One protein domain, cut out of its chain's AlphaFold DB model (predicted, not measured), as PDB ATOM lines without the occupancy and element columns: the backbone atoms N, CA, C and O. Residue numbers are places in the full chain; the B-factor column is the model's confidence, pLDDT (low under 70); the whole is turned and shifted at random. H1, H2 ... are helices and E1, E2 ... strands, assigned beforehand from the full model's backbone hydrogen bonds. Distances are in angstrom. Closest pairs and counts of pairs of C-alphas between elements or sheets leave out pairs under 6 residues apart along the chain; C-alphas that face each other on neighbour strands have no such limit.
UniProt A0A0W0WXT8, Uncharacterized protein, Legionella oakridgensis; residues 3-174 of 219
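Overview. This is residues 3 to 174 of the 219 residues of an uncharacterized protein of Legionella oakridgensis (UniProt A0A0W0WXT8). A twisted antiparallel sheet of four strands forms a wall, with H1 along E3 and H5 along E1 over the same face; H4 folds with H5 into a helical hairpin and crosses the end of H1. Beyond the turn between E2 and E3, H2 grazes the sheet with its residues 71 to 73, and farther out lie H6 and H7, apart from each other and joined by a tight link, with H7 touching H2. The printed part has 172 residues, with seven named helices and four named strands in the order E1 E2 E3 H1 H2 H3 E4 H4 H5 H6 H7; the sheet's order is E1 - E2 - E3 - E4. The class is mixed, and the whole is compact, with a radius of gyration of the C-alphas of 16.6 A and spans of 48 by 39 by 32 A.

Along the chain. E1, residues 3 to 7, begins at C-alpha 3 (262.601, 307.584, 248.383). E2 is residues 13 to 20, 21.9 A; E3 is 23 to 30, 22.5 A; E4 is 83 to 88. H1 is residues 33 to 48, 22.1 A; H2 is 66 to 73; H3 is 77 to 81; H4 is 95 to 111, 24.2 A; H5 is 123 to 140, 25.5 A; H6 is 144 to 153. H7, residues 157 to 174, 25.9 A, ends at C-alpha 174 (255.275, 275.868, 243.242).

Arrangement. E1, E2 and E3 form a meander, each strand the antiparallel neighbour of the one before. N 5 and O 17 are 2.9 A apart, N 16 and O 27 2.9 A, and, between E3 and E4, N 28 and O 83 2.8 A, within hydrogen-bond range. H1 and H5 on one face make two layers, helices over a sheet, at heights of 8.3 A and 10.0 A over the sheet. H4 and H5 touch at a shallow tilt of 15 degrees, opposite ways, closest at the C-alphas of Pro 95 and Ala 134, 5.2 A. H1, with residues 46 to 47 alone, touches H4, about perpendicular at 77 degrees; the closest C-alphas, Leu 46 and Gln 108, are 5.5 A apart. H7, with residues 159 to 163 alone, touches H2; the C-alphas of Pro 68 and Glu 159 are closest, 5.9 A. H3 is not on the sheet. Every O i to N i+4 pair is within hydrogen-bond range in H1, H2, H4, H5, H6 and H7; H3 has 0 of 1, and 1 of 2 O i to N i+3 pairs.

Size, cuts and confidence. The C-alphas farthest apart, Pro 113 and Ser 157, are 48.7 A apart. The printed part has no cut; the links H1 to H2 and H4 to H5 are long. Residues 141 to 148 stand free. Mean pLDDT of the printed part is 92.3, with residues 10 to 11 under 70.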
ATOM      1  N   PHE A   3     262.831 306.441 249.277       95.12
ATOM      2  CA  PHE A   3     262.601 307.584 248.383       95.12
ATOM      3  C   PHE A   3     261.162 307.570 247.868       95.12
ATOM      4  O   PHE A   3     260.636 306.498 247.582       95.12
ATOM      5  N   ASN A   4     260.530 308.738 247.725       94.62
ATOM      6  CA  ASN A   4     259.167 308.868 247.207       94.62
ATOM      7  C   ASN A   4     259.070 310.050 246.239       94.62
ATOM      8  O   ASN A   4     259.586 311.126 246.532       94.62
ATOM      9  N   ILE A   5     258.336 309.874 245.142       94.75
ATOM     10  CA  ILE A   5     257.953 310.960 244.239       94.75
ATOM     11  C   ILE A   5     256.531 310.753 243.720       94.75
ATOM     12  O   ILE A   5     256.137 309.630 243.406       94.75
ATOM     13  N   GLU A   6     255.756 311.831 243.644       93.94
ATOM     14  CA  GLU A   6     254.388 311.817 243.122       93.94
ATOM     15  C   GLU A   6     254.347 312.406 241.710       93.94
ATOM     16  O   GLU A   6     254.905 313.472 241.452       93.94
ATOM     17  N   LEU A   7     253.670 311.714 240.794       92.06
ATOM     18  CA  LEU A   7     253.443 312.184 239.431       92.06
ATOM     19  C   LEU A   7     252.205 313.081 239.395       92.06
ATOM     20  O   LEU A   7     251.152 312.729 239.928       92.06
ATOM     21  N   THR A   8     252.310 314.229 238.726       71.94
ATOM     22  CA  THR A   8     251.289 315.295 238.788       71.94
ATOM     23  C   THR A   8     250.311 315.307 237.608       71.94
ATOM     24  O   THR A   8     249.321 316.034 237.634       71.94
ATOM     25  N   LYS A   9     250.557 314.507 236.562       71.88
ATOM     26  CA  LYS A   9     249.833 314.586 235.277       71.88
ATOM     27  C   LYS A   9     248.422 313.981 235.294       71.88
ATOM     28  O   LYS A   9     247.582 314.343 234.473       71.88
ATOM     29  N   GLN A  10     248.155 313.021 236.169       68.12
ATOM     30  CA  GLN A  10     246.969 312.171 236.069       68.12
ATOM     31  C   GLN A  10     245.750 312.838 236.735       68.12
ATOM     32  O   GLN A  10     245.716 313.064 237.939       68.12
ATOM     33  N   SER A  11     244.719 313.151 235.943       68.56
ATOM     34  CA  SER A  11     243.523 313.877 236.407       68.56
ATOM     35  C   SER A  11     242.625 313.071 237.353       68.56
ATOM     36  O   SER A  11     241.901 313.652 238.157       68.56
ATOM     37  N   ASN A  12     242.676 311.737 237.268       82.56
ATOM     38  CA  ASN A  12     241.781 310.835 238.000       82.56
ATOM     39  C   ASN A  12     242.503 309.914 238.998       82.56
ATOM     40  O   ASN A  12     241.839 309.168 239.723       82.56
ATOM     41  N   ALA A  13     243.836 309.950 239.033       88.44
ATOM     42  CA  ALA A  13     244.645 309.148 239.940       88.44
ATOM     43  C   ALA A  13     245.941 309.871 240.304       88.44
ATOM     44  O   ALA A  13     246.551 310.513 239.467       88.44
ATOM     45  N   ILE A  14     246.385 309.728 241.545       91.44
ATOM     46  CA  ILE A  14     247.720 310.121 241.988       91.44
ATOM     47  C   ILE A  14     248.584 308.866 241.953       91.44
ATOM     48  O   ILE A  14     248.188 307.828 242.492       91.44
ATOM     49  N   ILE A  15     249.747 308.968 241.315       94.50
ATOM     50  CA  ILE A  15     250.729 307.887 241.235       94.50
ATOM     51  C   ILE A  15     251.932 308.289 242.075       94.50
ATOM     52  O   ILE A  15     252.548 309.315 241.801       94.50
ATOM     53  N   LYS A  16     252.278 307.477 243.071       95.19
ATOM     54  CA  LYS A  16     253.508 307.629 243.850       95.19
ATOM     55  C   LYS A  16     254.468 306.504 243.492       95.19
ATOM     56  O   LYS A  16     254.142 305.333 243.678       95.19
ATOM     57  N   ILE A  17     255.654 306.870 243.028       96.56
ATOM     58  CA  ILE A  17     256.783 305.961 242.844       96.56
ATOM     59  C   ILE A  17     257.590 305.993 244.132       96.56
ATOM     60  O   ILE A  17     257.999 307.061 244.592       96.56
ATOM     61  N   GLN A  18     257.818 304.828 244.716       96.06
ATOM     62  CA  GLN A  18     258.601 304.675 245.927       96.06
ATOM     63  C   GLN A  18     259.733 303.682 245.681       96.06
ATOM     64  O   GLN A  18     259.526 302.640 245.076       96.06
ATOM     65  N   SER A  19     260.923 303.989 246.182       95.94
ATOM     66  CA  SER A  19     262.037 303.046 246.251       95.94
ATOM     67  C   SER A  19     262.335 302.794 247.720       95.94
ATOM     68  O   SER A  19     262.623 303.744 248.448       95.94
ATOM     69  N   VAL A  20     262.275 301.538 248.153       93.88
ATOM     70  CA  VAL A  20     262.683 301.119 249.499       93.88
ATOM     71  C   VAL A  20     263.625 299.939 249.369       93.88
ATOM     72  O   VAL A  20     263.241 298.920 248.811       93.88
ATOM     73  N   LYS A  21     264.849 300.072 249.890       92.00
ATOM     74  CA  LYS A  21     265.865 299.003 249.873       92.00
ATOM     75  C   LYS A  21     266.037 298.434 248.457       92.00
ATOM     76  O   LYS A  21     266.549 299.130 247.588       92.00
ATOM     77  N   ASN A  22     265.605 297.202 248.225       94.00
ATOM     78  CA  ASN A  22     265.705 296.454 246.974       94.00
ATOM     79  C   ASN A  22     264.393 296.441 246.165       94.00
ATOM     80  O   ASN A  22     264.245 295.628 245.258       94.00
ATOM     81  N   THR A  23     263.437 297.310 246.489       95.38
ATOM     82  CA  THR A  23     262.090 297.315 245.912       95.38
ATOM     83  C   THR A  23     261.762 298.665 245.285       95.38
ATOM     84  O   THR A  23     261.986 299.717 245.891       95.38
ATOM     85  N   ILE A  24     261.156 298.641 244.098       97.25
ATOM     86  CA  ILE A  24     260.419 299.774 243.531       97.25
ATOM     87  C   ILE A  24     258.927 299.466 243.662       97.25
ATOM     88  O   ILE A  24     258.445 298.460 243.150       97.25
ATOM     89  N   SER A  25     258.197 300.334 244.348       95.94
ATOM     90  CA  SER A  25     256.769 300.202 244.620       95.94
ATOM     91  C   SER A  25     256.005 301.324 243.927       95.94
ATOM     92  O   SER A  25     256.373 302.495 244.043       95.94
ATOM     93  N   ILE A  26     254.911 300.990 243.249       96.25
ATOM     94  CA  ILE A  26     254.043 301.978 242.601       96.25
ATOM     95  C   ILE A  26     252.707 301.985 243.314       96.25
ATOM     96  O   ILE A  26     251.980 300.994 243.291       96.25
ATOM     97  N   TYR A  27     252.383 303.113 243.935       95.12
ATOM     98  CA  TYR A  27     251.122 303.329 244.630       95.12
ATOM     99  C   TYR A  27     250.189 304.156 243.771       95.12
ATOM    100  O   TYR A  27     250.598 305.157 243.183       95.12
ATOM    101  N   ILE A  28     248.919 303.773 243.770       94.50
ATOM    102  CA  ILE A  28     247.859 304.449 243.040       94.50
ATOM    103  C   ILE A  28     246.762 304.845 244.020       94.50
ATOM    104  O   ILE A  28     246.235 304.007 244.755       94.50
ATOM    105  N   LYS A  29     246.373 306.118 243.987       92.88
ATOM    106  CA  LYS A  29     245.193 306.630 244.684       92.88
ATOM    107  C   LYS A  29     244.262 307.288 243.681       92.88
ATOM    108  O   LYS A  29     244.593 308.330 243.128       92.88
ATOM    109  N   GLY A  30     243.109 306.683 243.437       90.88
ATOM    110  CA  GLY A  30     242.161 307.110 242.411       90.88
ATOM    111  C   GLY A  30     240.912 307.747 243.004       90.88
ATOM    112  O   GLY A  30     240.662 307.684 244.205       90.88
ATOM    113  N   THR A  31     240.070 308.314 242.143       92.00
ATOM    114  CA  THR A  31     238.714 308.751 242.530       92.00
ATOM    115  C   THR A  31     237.791 307.581 242.888       92.00
ATOM    116  O   THR A  31     236.772 307.764 243.550       92.00
ATOM    117  N   SER A  32     238.142 306.364 242.460       93.88
ATOM    118  CA  SER A  32     237.480 305.116 242.835       93.88
ATOM    119  C   SER A  32     238.453 303.938 242.760       93.88
ATOM    120  O   SER A  32     239.444 303.982 242.030       93.88
ATOM    121  N   LYS A  33     238.122 302.830 243.435       93.81
ATOM    122  CA  LYS A  33     238.912 301.590 243.373       93.81
ATOM    123  C   LYS A  33     239.029 301.023 241.952       93.81
ATOM    124  O   LYS A  33     240.040 300.418 241.611       93.81
ATOM    125  N   ALA A  34     238.009 301.223 241.113       95.00
ATOM    126  CA  ALA A  34     238.040 300.787 239.719       95.00
ATOM    127  C   ALA A  34     239.114 301.535 238.915       95.00
ATOM    128  O   ALA A  34     239.862 300.904 238.171       95.00
ATOM    129  N   VAL A  35     239.225 302.853 239.123       93.94
ATOM    130  CA  VAL A  35     240.281 303.679 238.522       93.94
ATOM    131  C   VAL A  35     241.650 303.228 239.025       93.94
ATOM    132  O   VAL A  35     242.530 302.978 238.213       93.94
ATOM    133  N   GLU A  36     241.808 303.016 240.335       94.81
ATOM    134  CA  GLU A  36     243.080 302.550 240.908       94.81
ATOM    135  C   GLU A  36     243.577 301.253 240.266       94.81
ATOM    136  O   GLU A  36     244.727 301.162 239.844       94.81
ATOM    137  N   LEU A  37     242.699 300.252 240.159       95.50
ATOM    138  CA  LEU A  37     243.044 298.954 239.584       95.50
ATOM    139  C   LEU A  37     243.278 299.011 238.071       95.50
ATOM    140  O   LEU A  37     243.986 298.155 237.546       95.50
ATOM    141  N   ALA A  38     242.649 299.945 237.355       95.38
ATOM    142  CA  ALA A  38     242.887 300.144 235.927       95.38
ATOM    143  C   ALA A  38     244.251 300.809 235.695       95.38
ATOM    144  O   ALA A  38     245.078 300.266 234.971       95.38
ATOM    145  N   THR A  39     244.533 301.911 236.393       94.94
ATOM    146  CA  THR A  39     245.822 302.611 236.314       94.94
ATOM    147  C   THR A  39     246.980 301.700 236.726       94.94
ATOM    148  O   THR A  39     247.999 301.668 236.040       94.94
ATOM    149  N   LEU A  40     246.812 300.900 237.789       95.31
ATOM    150  CA  LEU A  40     247.805 299.906 238.207       95.31
ATOM    151  C   LEU A  40     248.101 298.893 237.092       95.31
ATOM    152  O   LEU A  40     249.261 298.630 236.789       95.31
ATOM    153  N   ARG A  41     247.053 298.355 236.452       96.75
ATOM    154  CA  ARG A  41     247.192 297.401 235.343       96.75
ATOM    155  C   ARG A  41     247.881 298.017 234.134       96.75
ATOM    156  O   ARG A  41     248.691 297.344 233.509       96.75
ATOM    157  N   ASN A  42     247.605 299.280 233.832       96.31
ATOM    158  CA  ASN A  42     248.252 299.979 232.726       96.31
ATOM    159  C   ASN A  42     249.741 300.207 233.000       96.31
ATOM    160  O   ASN A  42     250.559 300.028 232.103       96.31
ATOM    161  N   TRP A  43     250.109 300.530 234.243       97.00
ATOM    162  CA  TRP A  43     251.515 300.610 234.634       97.00
ATOM    163  C   TRP A  43     252.212 299.253 234.494       97.00
ATOM    164  O   TRP A  43     253.242 299.149 233.832       97.00
ATOM    165  N   GLN A  44     251.617 298.199 235.063       97.31
ATOM    166  CA  GLN A  44     252.135 296.831 234.969       97.31
ATOM    167  C   GLN A  44     252.253 296.362 233.518       97.31
ATOM    168  O   GLN A  44     253.203 295.672 233.167       97.31
ATOM    169  N   HIS A  45     251.307 296.748 232.661       98.00
ATOM    170  CA  HIS A  45     251.367 296.450 231.238       98.00
ATOM    171  C   HIS A  45     252.644 297.009 230.610       98.00
ATOM    172  O   HIS A  45     253.389 296.238 230.012       98.00
ATOM    173  N   LEU A  46     252.944 298.299 230.814       98.19
ATOM    174  CA  LEU A  46     254.184 298.905 230.318       98.19
ATOM    175  C   LEU A  46     255.426 298.236 230.914       98.19
ATOM    176  O   LEU A  46     256.373 297.933 230.193       98.19
ATOM    177  N   GLU A  47     255.421 297.979 232.220       98.00
ATOM    178  CA  GLU A  47     256.541 297.344 232.913       98.00
ATOM    179  C   GLU A  47     256.854 295.936 232.376       98.00
ATOM    180  O   GLU A  47     258.020 295.590 232.164       98.00
ATOM    181  N   ASN A  48     255.825 295.134 232.088       97.56
ATOM    182  CA  ASN A  48     255.972 293.752 231.627       97.56
ATOM    183  C   ASN A  48     256.790 293.616 230.332       97.56
ATOM    184  O   ASN A  48     257.336 292.545 230.066       97.56
ATOM    185  N   HIS A  49     256.917 294.685 229.539       98.25
ATOM    186  CA  HIS A  49     257.736 294.685 228.327       98.25
ATOM    187  C   HIS A  49     259.245 294.646 228.590       98.25
ATOM    188  O   HIS A  49     259.999 294.301 227.679       98.25
ATOM    189  N   PHE A  50     259.709 294.997 229.793       97.75
ATOM    190  CA  PHE A  50     261.145 295.075 230.082       97.75
ATOM    191  C   PHE A  50     261.557 294.549 231.458       97.75
ATOM    192  O   PHE A  50     262.740 294.320 231.672       97.75
ATOM    193  N   ILE A  51     260.643 294.332 232.405       97.25
ATOM    194  CA  ILE A  51     261.029 293.983 233.783       97.25
ATOM    195  C   ILE A  51     261.898 292.723 233.872       97.25
ATOM    196  O   ILE A  51     262.878 292.699 234.607       97.25
ATOM    197  N   ASN A  52     261.637 291.720 233.029       95.94
ATOM    198  CA  ASN A  52     262.432 290.488 232.969       95.94
ATOM    199  C   ASN A  52     263.836 290.671 232.363       95.94
ATOM    200  O   ASN A  52     264.634 289.738 232.388       95.94
ATOM    201  N   THR A  53     264.139 291.838 231.788       94.81
ATOM    202  CA  THR A  53     265.476 292.191 231.288       94.81
ATOM    203  C   THR A  53     266.229 293.114 232.244       94.81
ATOM    204  O   THR A  53     267.401 293.412 232.009       94.81
ATOM    205  N   MET A  54     265.585 293.552 233.333       95.69
ATOM    206  CA  MET A  54     266.232 294.354 234.362       95.69
ATOM    207  C   MET A  54     267.301 293.533 235.098       95.69
ATOM    208  O   MET A  54     267.033 292.398 235.508       95.69
ATOM    209  N   PRO A  55     268.493 294.106 235.341       91.44
ATOM    210  CA  PRO A  55     269.492 293.489 236.204       91.44
ATOM    211  C   PRO A  55     268.922 293.212 237.595       91.44
ATOM    212  O   PRO A  55     268.200 294.043 238.144       91.44
ATOM    213  N   GLU A  56     269.277 292.059 238.163       94.81
ATOM    214  CA  GLU A  56     268.897 291.647 239.520       94.81
ATOM    215  C   GLU A  56     267.388 291.531 239.784       94.81
ATOM    216  O   GLU A  56     267.000 291.381 240.939       94.81
ATOM    217  N   TYR A  57     266.525 291.570 238.763       95.81
ATOM    218  CA  TYR A  57     265.086 291.414 238.971       95.81
ATOM    219  C   TYR A  57     264.742 290.046 239.572       95.81
ATOM    220  O   TYR A  57     265.165 288.996 239.081       95.81
ATOM    221  N   HIS A  58     263.934 290.066 240.628       92.62
ATOM    222  CA  HIS A  58     263.499 288.889 241.362       92.62
ATOM    223  C   HIS A  58     262.025 288.595 241.060       92.62
ATOM    224  O   HIS A  58     261.125 288.934 241.828       92.62
ATOM    225  N   ALA A  59     261.778 287.918 239.935       87.81
ATOM    226  CA  ALA A  59     260.430 287.564 239.475       87.81
ATOM    227  C   ALA A  59     259.628 286.729 240.493       87.81
ATOM    228  O   ALA A  59     258.407 286.836 240.587       87.81
ATOM    229  N   ASP A  60     260.327 285.907 241.277       84.06
ATOM    230  CA  ASP A  60     259.738 284.907 242.165       84.06
ATOM    231  C   ASP A  60     259.725 285.319 243.639       84.06
ATOM    232  O   ASP A  60     259.713 284.467 244.534       84.06
ATOM    233  N   TRP A  61     259.704 286.626 243.901       85.50
ATOM    234  CA  TRP A  61     259.679 287.138 245.260       85.50
ATOM    235  C   TRP A  61     258.441 286.667 246.031       85.50
ATOM    236  O   TRP A  61     257.353 286.432 245.494       85.50
ATOM    237  N   VAL A  62     258.626 286.513 247.337       83.19
ATOM    238  CA  VAL A  62     257.578 286.092 248.262       83.19
ATOM    239  C   VAL A  62     257.325 287.236 249.222       83.19
ATOM    240  O   VAL A  62     258.249 287.699 249.892       83.19
ATOM    241  N   ARG A  63     256.063 287.657 249.310       82.44
ATOM    242  CA  ARG A  63     255.626 288.721 250.220       82.44
ATOM    243  C   ARG A  63     255.914 288.396 251.683       82.44
ATOM    244  O   ARG A  63     256.436 289.230 252.411       82.44
ATOM    245  N   GLY A  64     255.593 287.173 252.100       83.62
ATOM    246  CA  GLY A  64     255.685 286.762 253.497       83.62
ATOM    247  C   GLY A  64     254.695 287.502 254.417       83.62
ATOM    248  O   GLY A  64     253.754 288.149 253.934       83.62
ATOM    249  N   PRO A  65     254.866 287.368 255.745       84.25
ATOM    250  CA  PRO A  65     254.033 288.037 256.746       84.25
ATOM    251  C   PRO A  65     254.199 289.565 256.743       84.25
ATOM    252  O   PRO A  65     255.220 290.088 256.297       84.25
ATOM    253  N   ASP A  66     253.216 290.277 257.302       80.88
ATOM    254  CA  ASP A  66     253.153 291.747 257.246       80.88
ATOM    255  C   ASP A  66     254.348 292.446 257.899       80.88
ATOM    256  O   ASP A  66     254.854 293.399 257.326       80.88
ATOM    257  N   ALA A  67     254.838 291.991 259.055       77.12
ATOM    258  CA  ALA A  67     255.968 292.654 259.715       77.12
ATOM    259  C   ALA A  67     257.254 292.638 258.850       77.12
ATOM    260  O   ALA A  67     257.789 293.716 258.571       77.12
ATOM    261  N   PRO A  68     257.709 291.477 258.328       79.88
ATOM    262  CA  PRO A  68     258.783 291.420 257.338       79.88
ATOM    263  C   PRO A  68     258.528 292.251 256.083       79.88
ATOM    264  O   PRO A  68     259.420 292.961 255.626       79.88
ATOM    265  N   HIS A  69     257.318 292.170 255.535       83.94
ATOM    266  CA  HIS A  69     256.932 292.878 254.320       83.94
ATOM    267  C   HIS A  69     256.976 294.402 254.497       83.94
ATOM    268  O   HIS A  69     257.597 295.103 253.705       83.94
ATOM    269  N   ILE A  70     256.395 294.921 255.582       82.69
ATOM    270  CA  ILE A  70     256.388 296.351 255.911       82.69
ATOM    271  C   ILE A  70     257.820 296.865 256.053       82.69
ATOM    272  O   ILE A  70     258.181 297.844 255.409       82.69
ATOM    273  N   LYS A  71     258.662 296.184 256.838       84.56
ATOM    274  CA  LYS A  71     260.053 296.606 257.075       84.56
ATOM    275  C   LYS A  71     260.957 296.512 255.840       84.56
ATOM    276  O   LYS A  71     261.995 297.174 255.787       84.56
ATOM    277  N   LYS A  72     260.613 295.665 254.868       81.12
ATOM    278  CA  LYS A  72     261.386 295.501 253.630       81.12
ATOM    279  C   LYS A  72     260.928 296.437 252.519       81.12
ATOM    280  O   LYS A  72     261.774 296.974 251.815       81.12
ATOM    281  N   ASN A  73     259.620 296.642 252.377       84.25
ATOM    282  CA  ASN A  73     259.038 297.180 251.145       84.25
ATOM    283  C   ASN A  73     258.302 298.510 251.324       84.25
ATOM    284  O   ASN A  73     257.923 299.137 250.334       84.25
ATOM    285  N   HIS A  74     258.088 298.930 252.571       88.06
ATOM    286  CA  HIS A  74     257.259 300.076 252.912       88.06
ATOM    287  C   HIS A  74     257.988 301.045 253.845       88.06
ATOM    288  O   HIS A  74     258.956 300.722 254.530       88.06
ATOM    289  N   THR A  75     257.483 302.272 253.881       84.44
ATOM    290  CA  THR A  75     257.890 303.318 254.828       84.44
ATOM    291  C   THR A  75     256.927 303.446 256.004       84.44
ATOM    292  O   THR A  75     257.277 304.038 257.021       84.44
ATOM    293  N   SER A  76     255.716 302.885 255.896       84.25
ATOM    294  CA  SER A  76     254.774 302.800 257.015       84.25
ATOM    295  C   SER A  76     253.832 301.605 256.888       84.25
ATOM    296  O   SER A  76     253.552 301.126 255.791       84.25
ATOM    297  N   SER A  77     253.264 301.164 258.010       83.81
ATOM    298  CA  SER A  77     252.288 300.070 258.032       83.81
ATOM    299  C   SER A  77     250.973 300.402 257.323       83.81
ATOM    300  O   SER A  77     250.291 299.492 256.870       83.81
ATOM    301  N   TYR A  78     250.606 301.678 257.177       83.38
ATOM    302  CA  TYR A  78     249.376 302.075 256.482       83.38
ATOM    303  C   TYR A  78     249.421 301.777 254.977       83.38
ATOM    304  O   TYR A  78     248.377 301.600 254.343       83.38
ATOM    305  N   GLU A  79     250.622 301.683 254.404       84.06
ATOM    306  CA  GLU A  79     250.826 301.481 252.969       84.06
ATOM    307  C   GLU A  79     250.287 300.133 252.476       84.06
ATOM    308  O   GLU A  79     249.798 300.066 251.348       84.06
ATOM    309  N   VAL A  80     250.222 299.108 253.336       82.06
ATOM    310  CA  VAL A  80     249.691 297.775 252.982       82.06
ATOM    311  C   VAL A  80     248.213 297.796 252.573       82.06
ATOM    312  O   VAL A  80     247.732 296.869 251.927       82.06
ATOM    313  N   THR A  81     247.480 298.849 252.943       83.50
ATOM    314  CA  THR A  81     246.054 299.017 252.607       83.50
ATOM    315  C   THR A  81     245.823 299.803 251.315       83.50
ATOM    316  O   THR A  81     244.709 299.819 250.786       83.50
ATOM    317  N   SER A  82     246.863 300.455 250.793       86.94
ATOM    318  CA  SER A  82     246.790 301.251 249.566       86.94
ATOM    319  C   SER A  82     246.838 300.352 248.333       86.94
ATOM    320  O   SER A  82     247.400 299.262 248.381       86.94
ATOM    321  N   THR A  83     246.291 300.788 247.196       92.38
ATOM    322  CA  THR A  83     246.508 300.064 245.934       92.38
ATOM    323  C   THR A  83     247.947 300.262 245.492       92.38
ATOM    324  O   THR A  83     248.342 301.384 245.186       92.38
ATOM    325  N   HIS A  84     248.726 299.187 245.458       94.00
ATOM    326  CA  HIS A  84     250.106 299.237 245.006       94.00
ATOM    327  C   HIS A  84     250.565 297.898 244.445       94.00
ATOM    328  O   HIS A  84     249.890 296.877 244.594       94.00
ATOM    329  N   TYR A  85     251.723 297.914 243.798       92.12
ATOM    330  CA  TYR A  85     252.459 296.706 243.460       92.12
ATOM    331  C   TYR A  85     253.960 296.927 243.671       92.12
ATOM    332  O   TYR A  85     254.412 298.072 243.752       92.12
ATOM    333  N   HIS A  86     254.701 295.823 243.749       94.38
ATOM    334  CA  HIS A  86     256.143 295.806 243.962       94.38
ATOM    335  C   HIS A  86     256.876 295.163 242.790       94.38
ATOM    336  O   HIS A  86     256.494 294.084 242.327       94.38
ATOM    337  N   SER A  87     257.977 295.796 242.410       95.75
ATOM    338  CA  SER A  87     259.059 295.215 241.628       95.75
ATOM    339  C   SER A  87     260.256 295.016 242.545       95.75
ATOM    340  O   SER A  87     260.838 295.981 243.039       95.75
ATOM    341  N   GLU A  88     260.580 293.752 242.806       94.94
ATOM    342  CA  GLU A  88     261.645 293.336 243.721       94.94
ATOM    343  C   GLU A  88     262.921 292.980 242.970       94.94
ATOM    344  O   GLU A  88     262.883 292.391 241.887       94.94
ATOM    345  N   PHE A  89     264.054 293.284 243.589       95.06
ATOM    346  CA  PHE A  89     265.379 293.010 243.053       95.06
ATOM    347  C   PHE A  89     266.248 292.313 244.108       95.06
ATOM    348  O   PHE A  89     265.958 292.375 245.302       95.06
ATOM    349  N   ASN A  90     267.314 291.623 243.707       93.94
ATOM    350  CA  ASN A  90     268.210 290.933 244.650       93.94
ATOM    351  C   ASN A  90     269.142 291.892 245.400       93.94
ATOM    352  O   ASN A  90     269.708 291.532 246.432       93.94
ATOM    353  N   THR A  91     269.325 293.100 244.872       93.44
ATOM    354  CA  THR A  91     270.208 294.127 245.422       93.44
ATOM    355  C   THR A  91     269.436 295.407 245.692       93.44
ATOM    356  O   THR A  91     268.365 295.629 245.130       93.44
ATOM    357  N   GLU A  92     270.006 296.277 246.527       94.25
ATOM    358  CA  GLU A  92     269.486 297.631 246.721       94.25
ATOM    359  C   GLU A  92     269.297 298.350 245.376       94.25
ATOM    360  O   GLU A  92     270.102 298.198 244.450       94.25
ATOM    361  N   ILE A  93     268.236 299.149 245.274       96.69
ATOM    362  CA  ILE A  93     268.002 300.003 244.117       96.69
ATOM    363  C   ILE A  93     269.060 301.106 244.110       96.69
ATOM    364  O   ILE A  93     269.068 302.001 244.949       96.69
ATOM    365  N   THR A  94     269.958 301.044 243.136       96.56
ATOM    366  CA  THR A  94     270.953 302.093 242.896       96.56
ATOM    367  C   THR A  94     270.410 303.152 241.931       96.56
ATOM    368  O   THR A  94     269.464 302.877 241.182       96.56
ATOM    369  N   PRO A  95     271.040 304.341 241.828       97.75
ATOM    370  CA  PRO A  95     270.660 305.336 240.824       97.75
ATOM    371  C   PRO A  95     270.677 304.792 239.389       97.75
ATOM    372  O   PRO A  95     269.825 305.157 238.581       97.75
ATOM    373  N   GLY A  96     271.600 303.874 239.079       97.38
ATOM    374  CA  GLY A  96     271.652 303.202 237.780       97.38
ATOM    375  C   GLY A  96     270.425 302.326 237.518       97.38
ATOM    376  O   GLY A  96     269.826 302.426 236.448       97.38
ATOM    377  N   MET A  97     270.010 301.517 238.499       97.00
ATOM    378  CA  MET A  97     268.814 300.672 238.388       97.00
ATOM    379  C   MET A  97     267.539 301.507 238.280       97.00
ATOM    380  O   MET A  97     266.723 301.264 237.395       97.00
ATOM    381  N   PHE A  98     267.391 302.523 239.133       97.81
ATOM    382  CA  PHE A  98     266.230 303.412 239.113       97.81
ATOM    383  C   PHE A  98     266.123 304.187 237.790       97.81
ATOM    384  O   PHE A  98     265.046 304.285 237.201       97.81
ATOM    385  N   SER A  99     267.256 304.672 237.268       98.12
ATOM    386  CA  SER A  99     267.329 305.326 235.959       98.12
ATOM    387  C   SER A  99     266.925 304.394 234.822       98.12
ATOM    388  O   SER A  99     266.109 304.770 233.978       98.12
ATOM    389  N   PHE A 100     267.467 303.173 234.804       97.62
ATOM    390  CA  PHE A 100     267.123 302.175 233.796       97.62
ATOM    391  C   PHE A 100     265.624 301.870 233.837       97.62
ATOM    392  O   PHE A 100     264.965 301.888 232.798       97.62
ATOM    393  N   TYR A 101     265.077 301.664 235.035       98.25
ATOM    394  CA  TYR A 101     263.663 301.394 235.249       98.25
ATOM    395  C   TYR A 101     262.764 302.497 234.666       98.25
ATOM    396  O   TYR A 101     261.936 302.227 233.794       98.25
ATOM    397  N   LEU A 102     262.959 303.758 235.071       97.94
ATOM    398  CA  LEU A 102     262.104 304.864 234.624       97.94
ATOM    399  C   LEU A 102     262.237 305.165 233.131       97.94
ATOM    400  O   LEU A 102     261.231 305.408 232.463       97.94
ATOM    401  N   ARG A 103     263.456 305.108 232.579       98.38
ATOM    402  CA  ARG A 103     263.669 305.293 231.135       98.38
ATOM    403  C   ARG A 103     262.967 304.215 230.321       98.38
ATOM    404  O   ARG A 103     262.440 304.519 229.251       98.38
ATOM    405  N   ASN A 104     262.916 302.979 230.817       98.38
ATOM    406  CA  ASN A 104     262.194 301.913 230.135       98.38
ATOM    407  C   ASN A 104     260.676 302.072 230.254       98.38
ATOM    408  O   ASN A 104     260.012 301.939 229.230       98.38
ATOM    409  N   ILE A 105     260.124 302.462 231.411       97.94
ATOM    410  CA  ILE A 105     258.691 302.818 231.494       97.94
ATOM    411  C   ILE A 105     258.365 303.917 230.482       97.94
ATOM    412  O   ILE A 105     257.414 303.783 229.715       97.94
ATOM    413  N   PHE A 106     259.172 304.979 230.423       97.81
ATOM    414  CA  PHE A 106     258.946 306.074 229.483       97.81
ATOM    415  C   PHE A 106     259.062 305.625 228.021       97.81
ATOM    416  O   PHE A 106     258.239 305.999 227.188       97.81
ATOM    417  N   THR A 107     260.032 304.765 227.705       98.38
ATOM    418  CA  THR A 107     260.170 304.160 226.371       98.38
ATOM    419  C   THR A 107     258.917 303.370 225.992       98.38
ATOM    420  O   THR A 107     258.414 303.512 224.878       98.38
ATOM    421  N   GLN A 108     258.371 302.582 226.921       98.19
ATOM    422  CA  GLN A 108     257.142 301.828 226.685       98.19
ATOM    423  C   GLN A 108     255.923 302.741 226.569       98.19
ATOM    424  O   GLN A 108     255.095 302.519 225.693       98.19
ATOM    425  N   GLN A 109     255.836 303.814 227.354       96.88
ATOM    426  CA  GLN A 109     254.796 304.832 227.191       96.88
ATOM    427  C   GLN A 109     254.817 305.452 225.781       96.88
ATOM    428  O   GLN A 109     253.759 305.667 225.193       96.88
ATOM    429  N   LEU A 110     255.998 305.733 225.218       97.56
ATOM    430  CA  LEU A 110     256.121 306.263 223.852       97.56
ATOM    431  C   LEU A 110     255.703 305.242 222.783       97.56
ATOM    432  O   LEU A 110     255.176 305.629 221.742       97.56
ATOM    433  N   ALA A 111     255.913 303.949 223.038       98.00
ATOM    434  CA  ALA A 111     255.462 302.867 222.163       98.00
ATOM    435  C   ALA A 111     253.943 302.604 222.251       98.00
ATOM    436  O   ALA A 111     253.381 301.992 221.341       98.00
ATOM    437  N   HIS A 112     253.275 303.088 223.304       97.50
ATOM    438  CA  HIS A 112     251.847 302.894 223.568       97.50
ATOM    439  C   HIS A 112     251.116 304.249 223.640       97.50
ATOM    440  O   HIS A 112     250.884 304.774 224.729       97.50
ATOM    441  N   PRO A 113     250.721 304.841 222.496       92.69
ATOM    442  CA  PRO A 113     250.269 306.234 222.425       92.69
ATOM    443  C   PRO A 113     248.887 306.505 223.042       92.69
ATOM    444  O   PRO A 113     248.474 307.661 223.094       92.69
ATOM    445  N   SER A 114     248.155 305.483 223.493       94.75
ATOM    446  CA  SER A 114     246.860 305.671 224.155       94.75
ATOM    447  C   SER A 114     247.011 306.450 225.465       94.75
ATOM    448  O   SER A 114     247.938 306.194 226.236       94.75
ATOM    449  N   ASP A 115     246.058 307.344 225.750       91.12
ATOM    450  CA  ASP A 115     246.054 308.218 226.938       91.12
ATOM    451  C   ASP A 115     246.219 307.453 228.258       91.12
ATOM    452  O   ASP A 115     246.841 307.936 229.204       91.12
ATOM    453  N   GLU A 116     245.700 306.228 228.311       92.94
ATOM    454  CA  GLU A 116     245.711 305.370 229.494       92.94
ATOM    455  C   GLU A 116     247.117 304.906 229.929       92.94
ATOM    456  O   GLU A 116     247.277 304.453 231.065       92.94
ATOM    457  N   TYR A 117     248.118 305.055 229.053       95.31
ATOM    458  CA  TYR A 117     249.533 304.749 229.299       95.31
ATOM    459  C   TYR A 117     250.395 306.006 229.488       95.31
ATOM    460  O   TYR A 117     251.599 305.903 229.715       95.31
ATOM    461  N   GLN A 118     249.813 307.206 229.390       93.81
ATOM    462  CA  GLN A 118     250.557 308.467 229.426       93.81
ATOM    463  C   GLN A 118     250.791 308.949 230.866       93.81
ATOM    464  O   GLN A 118     250.152 309.895 231.336       93.81
ATOM    465  N   PHE A 119     251.727 308.314 231.572       94.19
ATOM    466  CA  PHE A 119     252.062 308.621 232.968       94.19
ATOM    467  C   PHE A 119     252.963 309.848 233.125       94.19
ATOM    468  O   PHE A 119     252.679 310.708 233.955       94.19
ATOM    469  N   PHE A 120     253.995 309.964 232.292       95.00
ATOM    470  CA  PHE A 120     254.911 311.105 232.273       95.00
ATOM    471  C   PHE A 120     254.482 312.148 231.237       95.00
ATOM    472  O   PHE A 120     253.869 311.838 230.209       95.00
ATOM    473  N   VAL A 121     254.799 313.413 231.486       92.94
ATOM    474  CA  VAL A 121     254.588 314.548 230.586       92.94
ATOM    475  C   VAL A 121     255.565 314.477 229.419       92.94
ATOM    476  O   VAL A 121     255.145 314.587 228.270       92.94
ATOM    477  N   ASN A 122     256.856 314.309 229.706       94.38
ATOM    478  CA  ASN A 122     257.932 314.293 228.718       94.38
ATOM    479  C   ASN A 122     259.217 313.685 229.311       94.38
ATOM    480  O   ASN A 122     259.280 313.365 230.497       94.38
ATOM    481  N   SER A 123     260.262 313.564 228.490       96.75
ATOM    482  CA  SER A 123     261.554 313.031 228.931       96.75
ATOM    483  C   SER A 123     262.249 313.910 229.973       96.75
ATOM    484  O   SER A 123     262.982 313.387 230.803       96.75
ATOM    485  N   ALA A 124     262.031 315.229 229.963       97.19
ATOM    486  CA  ALA A 124     262.660 316.132 230.927       97.19
ATOM    487  C   ALA A 124     262.133 315.911 232.354       97.19
ATOM    488  O   ALA A 124     262.907 315.983 233.303       97.19
ATOM    489  N   GLU A 125     260.845 315.586 232.513       95.88
ATOM    490  CA  GLU A 125     260.291 315.148 233.801       95.88
ATOM    491  C   GLU A 125     260.982 313.867 234.285       95.88
ATOM    492  O   GLU A 125     261.437 313.811 235.423       95.88
ATOM    493  N   VAL A 126     261.123 312.865 233.412       97.31
ATOM    494  CA  VAL A 126     261.771 311.587 233.750       97.31
ATOM    495  C   VAL A 126     263.217 311.802 234.197       97.31
ATOM    496  O   VAL A 126     263.618 311.296 235.243       97.31
ATOM    497  N   GLU A 127     263.994 312.585 233.448       98.19
ATOM    498  CA  GLU A 127     265.387 312.876 233.801       98.19
ATOM    499  C   GLU A 127     265.498 313.684 235.104       98.19
ATOM    500  O   GLU A 127     266.366 313.390 235.922       98.19
ATOM    501  N   SER A 128     264.577 314.620 235.361       97.12
ATOM    502  CA  SER A 128     264.515 315.363 236.629       97.12
ATOM    503  C   SER A 128     264.259 314.444 237.833       97.12
ATOM    504  O   SER A 128     264.911 314.566 238.875       97.12
ATOM    505  N   ILE A 129     263.355 313.468 237.692       97.62
ATOM    506  CA  ILE A 129     263.088 312.458 238.729       97.62
ATOM    507  C   ILE A 129     264.344 311.613 238.993       97.62
ATOM    508  O   ILE A 129     264.702 311.372 240.148       97.62
ATOM    509  N   ILE A 130     265.028 311.180 237.930       98.31
ATOM    510  CA  ILE A 130     266.257 310.380 238.015       98.31
ATOM    511  C   ILE A 130     267.377 311.161 238.707       98.31
ATOM    512  O   ILE A 130     268.061 310.618 239.577       98.31
ATOM    513  N   GLU A 131     267.564 312.430 238.352       98.25
ATOM    514  CA  GLU A 131     268.566 313.296 238.973       98.25
ATOM    515  C   GLU A 131     268.264 313.517 240.459       98.25
ATOM    516  O   GLU A 131     269.149 313.359 241.301       98.25
ATOM    517  N   THR A 132     266.999 313.779 240.796       98.00
ATOM    518  CA  THR A 132     266.548 313.935 242.186       98.00
ATOM    519  C   THR A 132     266.844 312.681 243.007       98.00
ATOM    520  O   THR A 132     267.371 312.774 244.116       98.00
ATOM    521  N   TYR A 133     266.568 311.499 242.449       98.12
ATOM    522  CA  TYR A 133     266.898 310.228 243.088       98.12
ATOM    523  C   TYR A 133     268.404 310.069 243.314       98.12
ATOM    524  O   TYR A 133     268.829 309.678 244.397       98.12
ATOM    525  N   ALA A 134     269.225 310.384 242.309       98.19
ATOM    526  CA  ALA A 134     270.677 310.259 242.407       98.19
ATOM    527  C   ALA A 134     271.273 311.193 243.473       98.19
ATOM    528  O   ALA A 134     272.170 310.787 244.214       98.19
ATOM    529  N   ILE A 135     270.760 312.424 243.572       97.88
ATOM    530  CA  ILE A 135     271.136 313.380 244.620       97.88
ATOM    531  C   ILE A 135     270.743 312.826 245.991       97.88
ATOM    532  O   ILE A 135     271.604 312.730 246.864       97.88
ATOM    533  N   TYR A 136     269.486 312.398 246.149       97.31
ATOM    534  CA  TYR A 136     268.985 311.843 247.406       97.31
ATOM    535  C   TYR A 136     269.789 310.620 247.853       97.31
ATOM    536  O   TYR A 136     270.228 310.557 248.995       97.31
ATOM    537  N   TYR A 137     270.052 309.676 246.945       97.06
ATOM    538  CA  TYR A 137     270.835 308.475 247.233       97.06
ATOM    539  C   TYR A 137     272.240 308.815 247.733       97.06
ATOM    540  O   TYR A 137     272.702 308.244 248.717       97.06
ATOM    541  N   ARG A 138     272.918 309.766 247.081       97.12
ATOM    542  CA  ARG A 138     274.265 310.202 247.472       97.12
ATOM    543  C   ARG A 138     274.285 310.859 248.853       97.12
ATOM    544  O   ARG A 138     275.270 310.715 249.561       97.12
ATOM    545  N   GLU A 139     273.246 311.613 249.200       96.44
ATOM    546  CA  GLU A 139     273.130 312.264 250.511       96.44
ATOM    547  C   GLU A 139     272.698 311.291 251.612       96.44
ATOM    548  O   GLU A 139     273.069 311.463 252.771       96.44
ATOM    549  N   TYR A 140     271.923 310.269 251.250       95.88
ATOM    550  CA  TYR A 140     271.432 309.258 252.172       95.88
ATOM    551  C   TYR A 140     272.489 308.204 252.506       95.88
ATOM    552  O   TYR A 140     272.585 307.807 253.668       95.88
ATOM    553  N   LYS A 141     273.261 307.729 251.522       95.50
ATOM    554  CA  LYS A 141     274.248 306.671 251.757       95.50
ATOM    555  C   LYS A 141     275.347 307.106 252.721       95.50
ATOM    556  O   LYS A 141     275.855 308.221 252.633       95.50
ATOM    557  N   ASP A 142     275.702 306.198 253.622       94.69
ATOM    558  CA  ASP A 142     276.664 306.382 254.710       94.69
ATOM    559  C   ASP A 142     276.300 307.547 255.656       94.69
ATOM    560  O   ASP A 142     277.149 308.080 256.375       94.69
ATOM    561  N   SER A 143     275.027 307.961 255.667       95.62
ATOM    562  CA  SER A 143     274.523 309.012 256.553       95.62
ATOM    563  C   SER A 143     273.980 308.442 257.864       95.62
ATOM    564  O   SER A 143     273.558 307.289 257.952       95.62
ATOM    565  N   SER A 144     273.868 309.292 258.886       95.88
ATOM    566  CA  SER A 144     273.176 308.927 260.130       95.88
ATOM    567  C   SER A 144     271.692 308.604 259.916       95.88
ATOM    568  O   SER A 144     271.099 307.864 260.696       95.88
ATOM    569  N   THR A 145     271.077 309.138 258.856       93.50
ATOM    570  CA  THR A 145     269.683 308.826 258.508       93.50
ATOM    571  C   THR A 145     269.556 307.404 257.971       93.50
ATOM    572  O   THR A 145     268.567 306.733 258.263       93.50
ATOM    573  N   GLU A 146     270.554 306.921 257.230       95.06
ATOM    574  CA  GLU A 146     270.620 305.514 256.839       95.06
ATOM    575  C   GLU A 146     270.769 304.605 258.052       95.06
ATOM    576  O   GLU A 146     269.989 303.668 258.195       95.06
ATOM    577  N   GLU A 147     271.701 304.912 258.955       93.94
ATOM    578  CA  GLU A 147     271.925 304.110 260.162       93.94
ATOM    579  C   GLU A 147     270.645 303.968 261.001       93.94
ATOM    580  O   GLU A 147     270.260 302.855 261.368       93.94
ATOM    581  N   ILE A 148     269.937 305.079 261.242       93.25
ATOM    582  CA  ILE A 148     268.657 305.071 261.962       93.25
ATOM    583  C   ILE A 148     267.637 304.206 261.217       93.25
ATOM    584  O   ILE A 148     267.046 303.305 261.811       93.25
ATOM    585  N   TYR A 149     267.465 304.432 259.915       91.69
ATOM    586  CA  TYR A 149     266.477 303.706 259.122       91.69
ATOM    587  C   TYR A 149     266.746 302.196 259.084       91.69
ATOM    588  O   TYR A 149     265.823 301.399 259.257       91.69
ATOM    589  N   GLU A 150     267.995 301.776 258.888       92.12
ATOM    590  CA  GLU A 150     268.352 300.357 258.887       92.12
ATOM    591  C   GLU A 150     268.175 299.740 260.280       92.12
ATOM    592  O   GLU A 150     267.684 298.614 260.384       92.12
ATOM    593  N   SER A 151     268.446 300.480 261.360       91.50
ATOM    594  CA  SER A 151     268.193 299.998 262.726       91.50
ATOM    595  C   SER A 151     266.703 299.745 263.006       91.50
ATOM    596  O   SER A 151     266.349 298.726 263.597       91.50
ATOM    597  N   GLU A 152     265.815 300.619 262.522       89.12
ATOM    598  CA  GLU A 152     264.363 300.512 262.720       89.12
ATOM    599  C   GLU A 152     263.726 299.436 261.829       89.12
ATOM    600  O   GLU A 152     262.712 298.825 262.182       89.12
ATOM    601  N   THR A 153     264.322 299.192 260.662       89.50
ATOM    602  CA  THR A 153     263.779 298.293 259.635       89.50
ATOM    603  C   THR A 153     264.504 296.952 259.543       89.50
ATOM    604  O   THR A 153     264.171 296.127 258.687       89.50
ATOM    605  N   THR A 154     265.472 296.696 260.422       91.06
ATOM    606  CA  THR A 154     266.073 295.368 260.571       91.06
ATOM    607  C   THR A 154     265.032 294.392 261.120       91.06
ATOM    608  O   THR A 154     264.257 294.704 262.035       91.06
ATOM    609  N   LEU A 155     264.983 293.198 260.526       89.44
ATOM    610  CA  LEU A 155     264.107 292.135 261.006       89.44
ATOM    611  C   LEU A 155     264.651 291.559 262.311       89.44
ATOM    612  O   LEU A 155     265.851 291.305 262.431       89.44
ATOM    613  N   THR A 156     263.767 291.300 263.271       92.62
ATOM    614  CA  THR A 156     264.127 290.457 264.413       92.62
ATOM    615  C   THR A 156     264.347 289.018 263.947       92.62
ATOM    616  O   THR A 156     263.910 288.616 262.864       92.62
ATOM    617  N   SER A 157     265.003 288.209 264.777       94.25
ATOM    618  CA  SER A 157     265.206 286.784 264.496       94.25
ATOM    619  C   SER A 157     263.887 286.054 264.224       94.25
ATOM    620  O   SER A 157     263.814 285.224 263.322       94.25
ATOM    621  N   GLU A 158     262.833 286.380 264.972       93.00
ATOM    622  CA  GLU A 158     261.499 285.797 264.812       93.00
ATOM    623  C   GLU A 158     260.852 286.216 263.485       93.00
ATOM    624  O   GLU A 158     260.279 285.384 262.782       93.00
ATOM    625  N   GLU A 159     260.970 287.493 263.108       92.56
ATOM    626  CA  GLU A 159     260.459 288.010 261.832       92.56
ATOM    627  C   GLU A 159     261.186 287.381 260.637       92.56
ATOM    628  O   GLU A 159     260.547 287.003 259.652       92.56
ATOM    629  N   GLN A 160     262.509 287.219 260.732       92.06
ATOM    630  CA  GLN A 160     263.307 286.564 259.699       92.06
ATOM    631  C   GLN A 160     262.916 285.089 259.545       92.06
ATOM    632  O   GLN A 160     262.664 284.641 258.430       92.06
ATOM    633  N   GLN A 161     262.762 284.352 260.650       92.06
ATOM    634  CA  GLN A 161     262.304 282.956 260.612       92.06
ATOM    635  C   GLN A 161     260.904 282.817 260.001       92.06
ATOM    636  O   GLN A 161     260.664 281.910 259.204       92.06
ATOM    637  N   ALA A 162     259.980 283.720 260.342       91.06
ATOM    638  CA  ALA A 162     258.633 283.719 259.777       91.06
ATOM    639  C   ALA A 162     258.645 283.996 258.264       91.06
ATOM    640  O   ALA A 162     257.882 283.386 257.510       91.06
ATOM    641  N   TYR A 163     259.528 284.888 257.809       90.69
ATOM    642  CA  TYR A 163     259.744 285.137 256.387       90.69
ATOM    643  C   TYR A 163     260.321 283.907 255.673       90.69
ATOM    644  O   TYR A 163     259.784 283.485 254.650       90.69
ATOM    645  N   ASP A 164     261.360 283.285 256.234       90.75
ATOM    646  CA  ASP A 164     262.007 282.105 255.652       90.75
ATOM    647  C   ASP A 164     261.038 280.922 255.542       90.75
ATOM    648  O   ASP A 164     261.009 280.229 254.522       90.75
ATOM    649  N   ALA A 165     260.178 280.729 256.547       91.06
ATOM    650  CA  ALA A 165     259.112 279.736 256.505       91.06
ATOM    651  C   ALA A 165     258.131 279.995 255.348       91.06
ATOM    652  O   ALA A 165     257.794 279.066 254.614       91.06
ATOM    653  N   ALA A 166     257.722 281.250 255.130       90.81
ATOM    654  CA  ALA A 166     256.843 281.615 254.019       90.81
ATOM    655  C   ALA A 166     257.511 281.413 252.646       90.81
ATOM    656  O   ALA A 166     256.869 280.954 251.698       90.81
ATOM    657  N   VAL A 167     258.809 281.711 252.530       88.75
ATOM    658  CA  VAL A 167     259.589 281.442 251.312       88.75
ATOM    659  C   VAL A 167     259.641 279.941 251.025       88.75
ATOM    660  O   VAL A 167     259.425 279.524 249.885       88.75
ATOM    661  N   MET A 168     259.909 279.123 252.043       89.12
ATOM    662  CA  MET A 168     259.943 277.665 251.906       89.12
ATOM    663  C   MET A 168     258.580 277.101 251.508       89.12
ATOM    664  O   MET A 168     258.507 276.294 250.581       89.12
ATOM    665  N   ASP A 169     257.504 277.567 252.139       89.00
ATOM    666  CA  ASP A 169     256.142 277.155 251.811       89.00
ATOM    667  C   ASP A 169     255.770 277.501 250.359       89.00
ATOM    668  O   ASP A 169     255.272 276.649 249.618       89.00
ATOM    669  N   SER A 170     256.113 278.708 249.893       85.94
ATOM    670  CA  SER A 170     255.895 279.115 248.499       85.94
ATOM    671  C   SER A 170     256.661 278.234 247.504       85.94
ATOM    672  O   SER A 170     256.103 277.808 246.487       85.94
ATOM    673  N   LYS A 171     257.924 277.897 247.806       85.12
ATOM    674  CA  LYS A 171     258.741 276.990 246.977       85.12
ATOM    675  C   LYS A 171     258.127 275.593 246.894       85.12
ATOM    676  O   LYS A 171     258.055 275.024 245.803       85.12
ATOM    677  N   ILE A 172     257.645 275.059 248.019       83.69
ATOM    678  CA  ILE A 172     256.973 273.754 248.072       83.69
ATOM    679  C   ILE A 172     255.710 273.778 247.203       83.69
ATOM    680  O   ILE A 172     255.577 272.938 246.312       83.69
ATOM    681  N   HIS A 173     254.835 274.771 247.373       78.38
ATOM    682  CA  HIS A 173     253.600 274.890 246.591       78.38
ATOM    683  C   HIS A 173     253.855 275.001 245.079       78.38
ATOM    684  O   HIS A 173     253.185 274.326 244.293       78.38
ATOM    685  N   ARG A 174     254.864 275.778 244.657       78.06
ATOM    686  CA  ARG A 174     255.275 275.868 243.242       78.06
ATOM    687  C   ARG A 174     255.781 274.527 242.706       78.06
ATOM    688  O   ARG A 174     255.396 274.120 241.610       78.06
TER     689      ARG A 174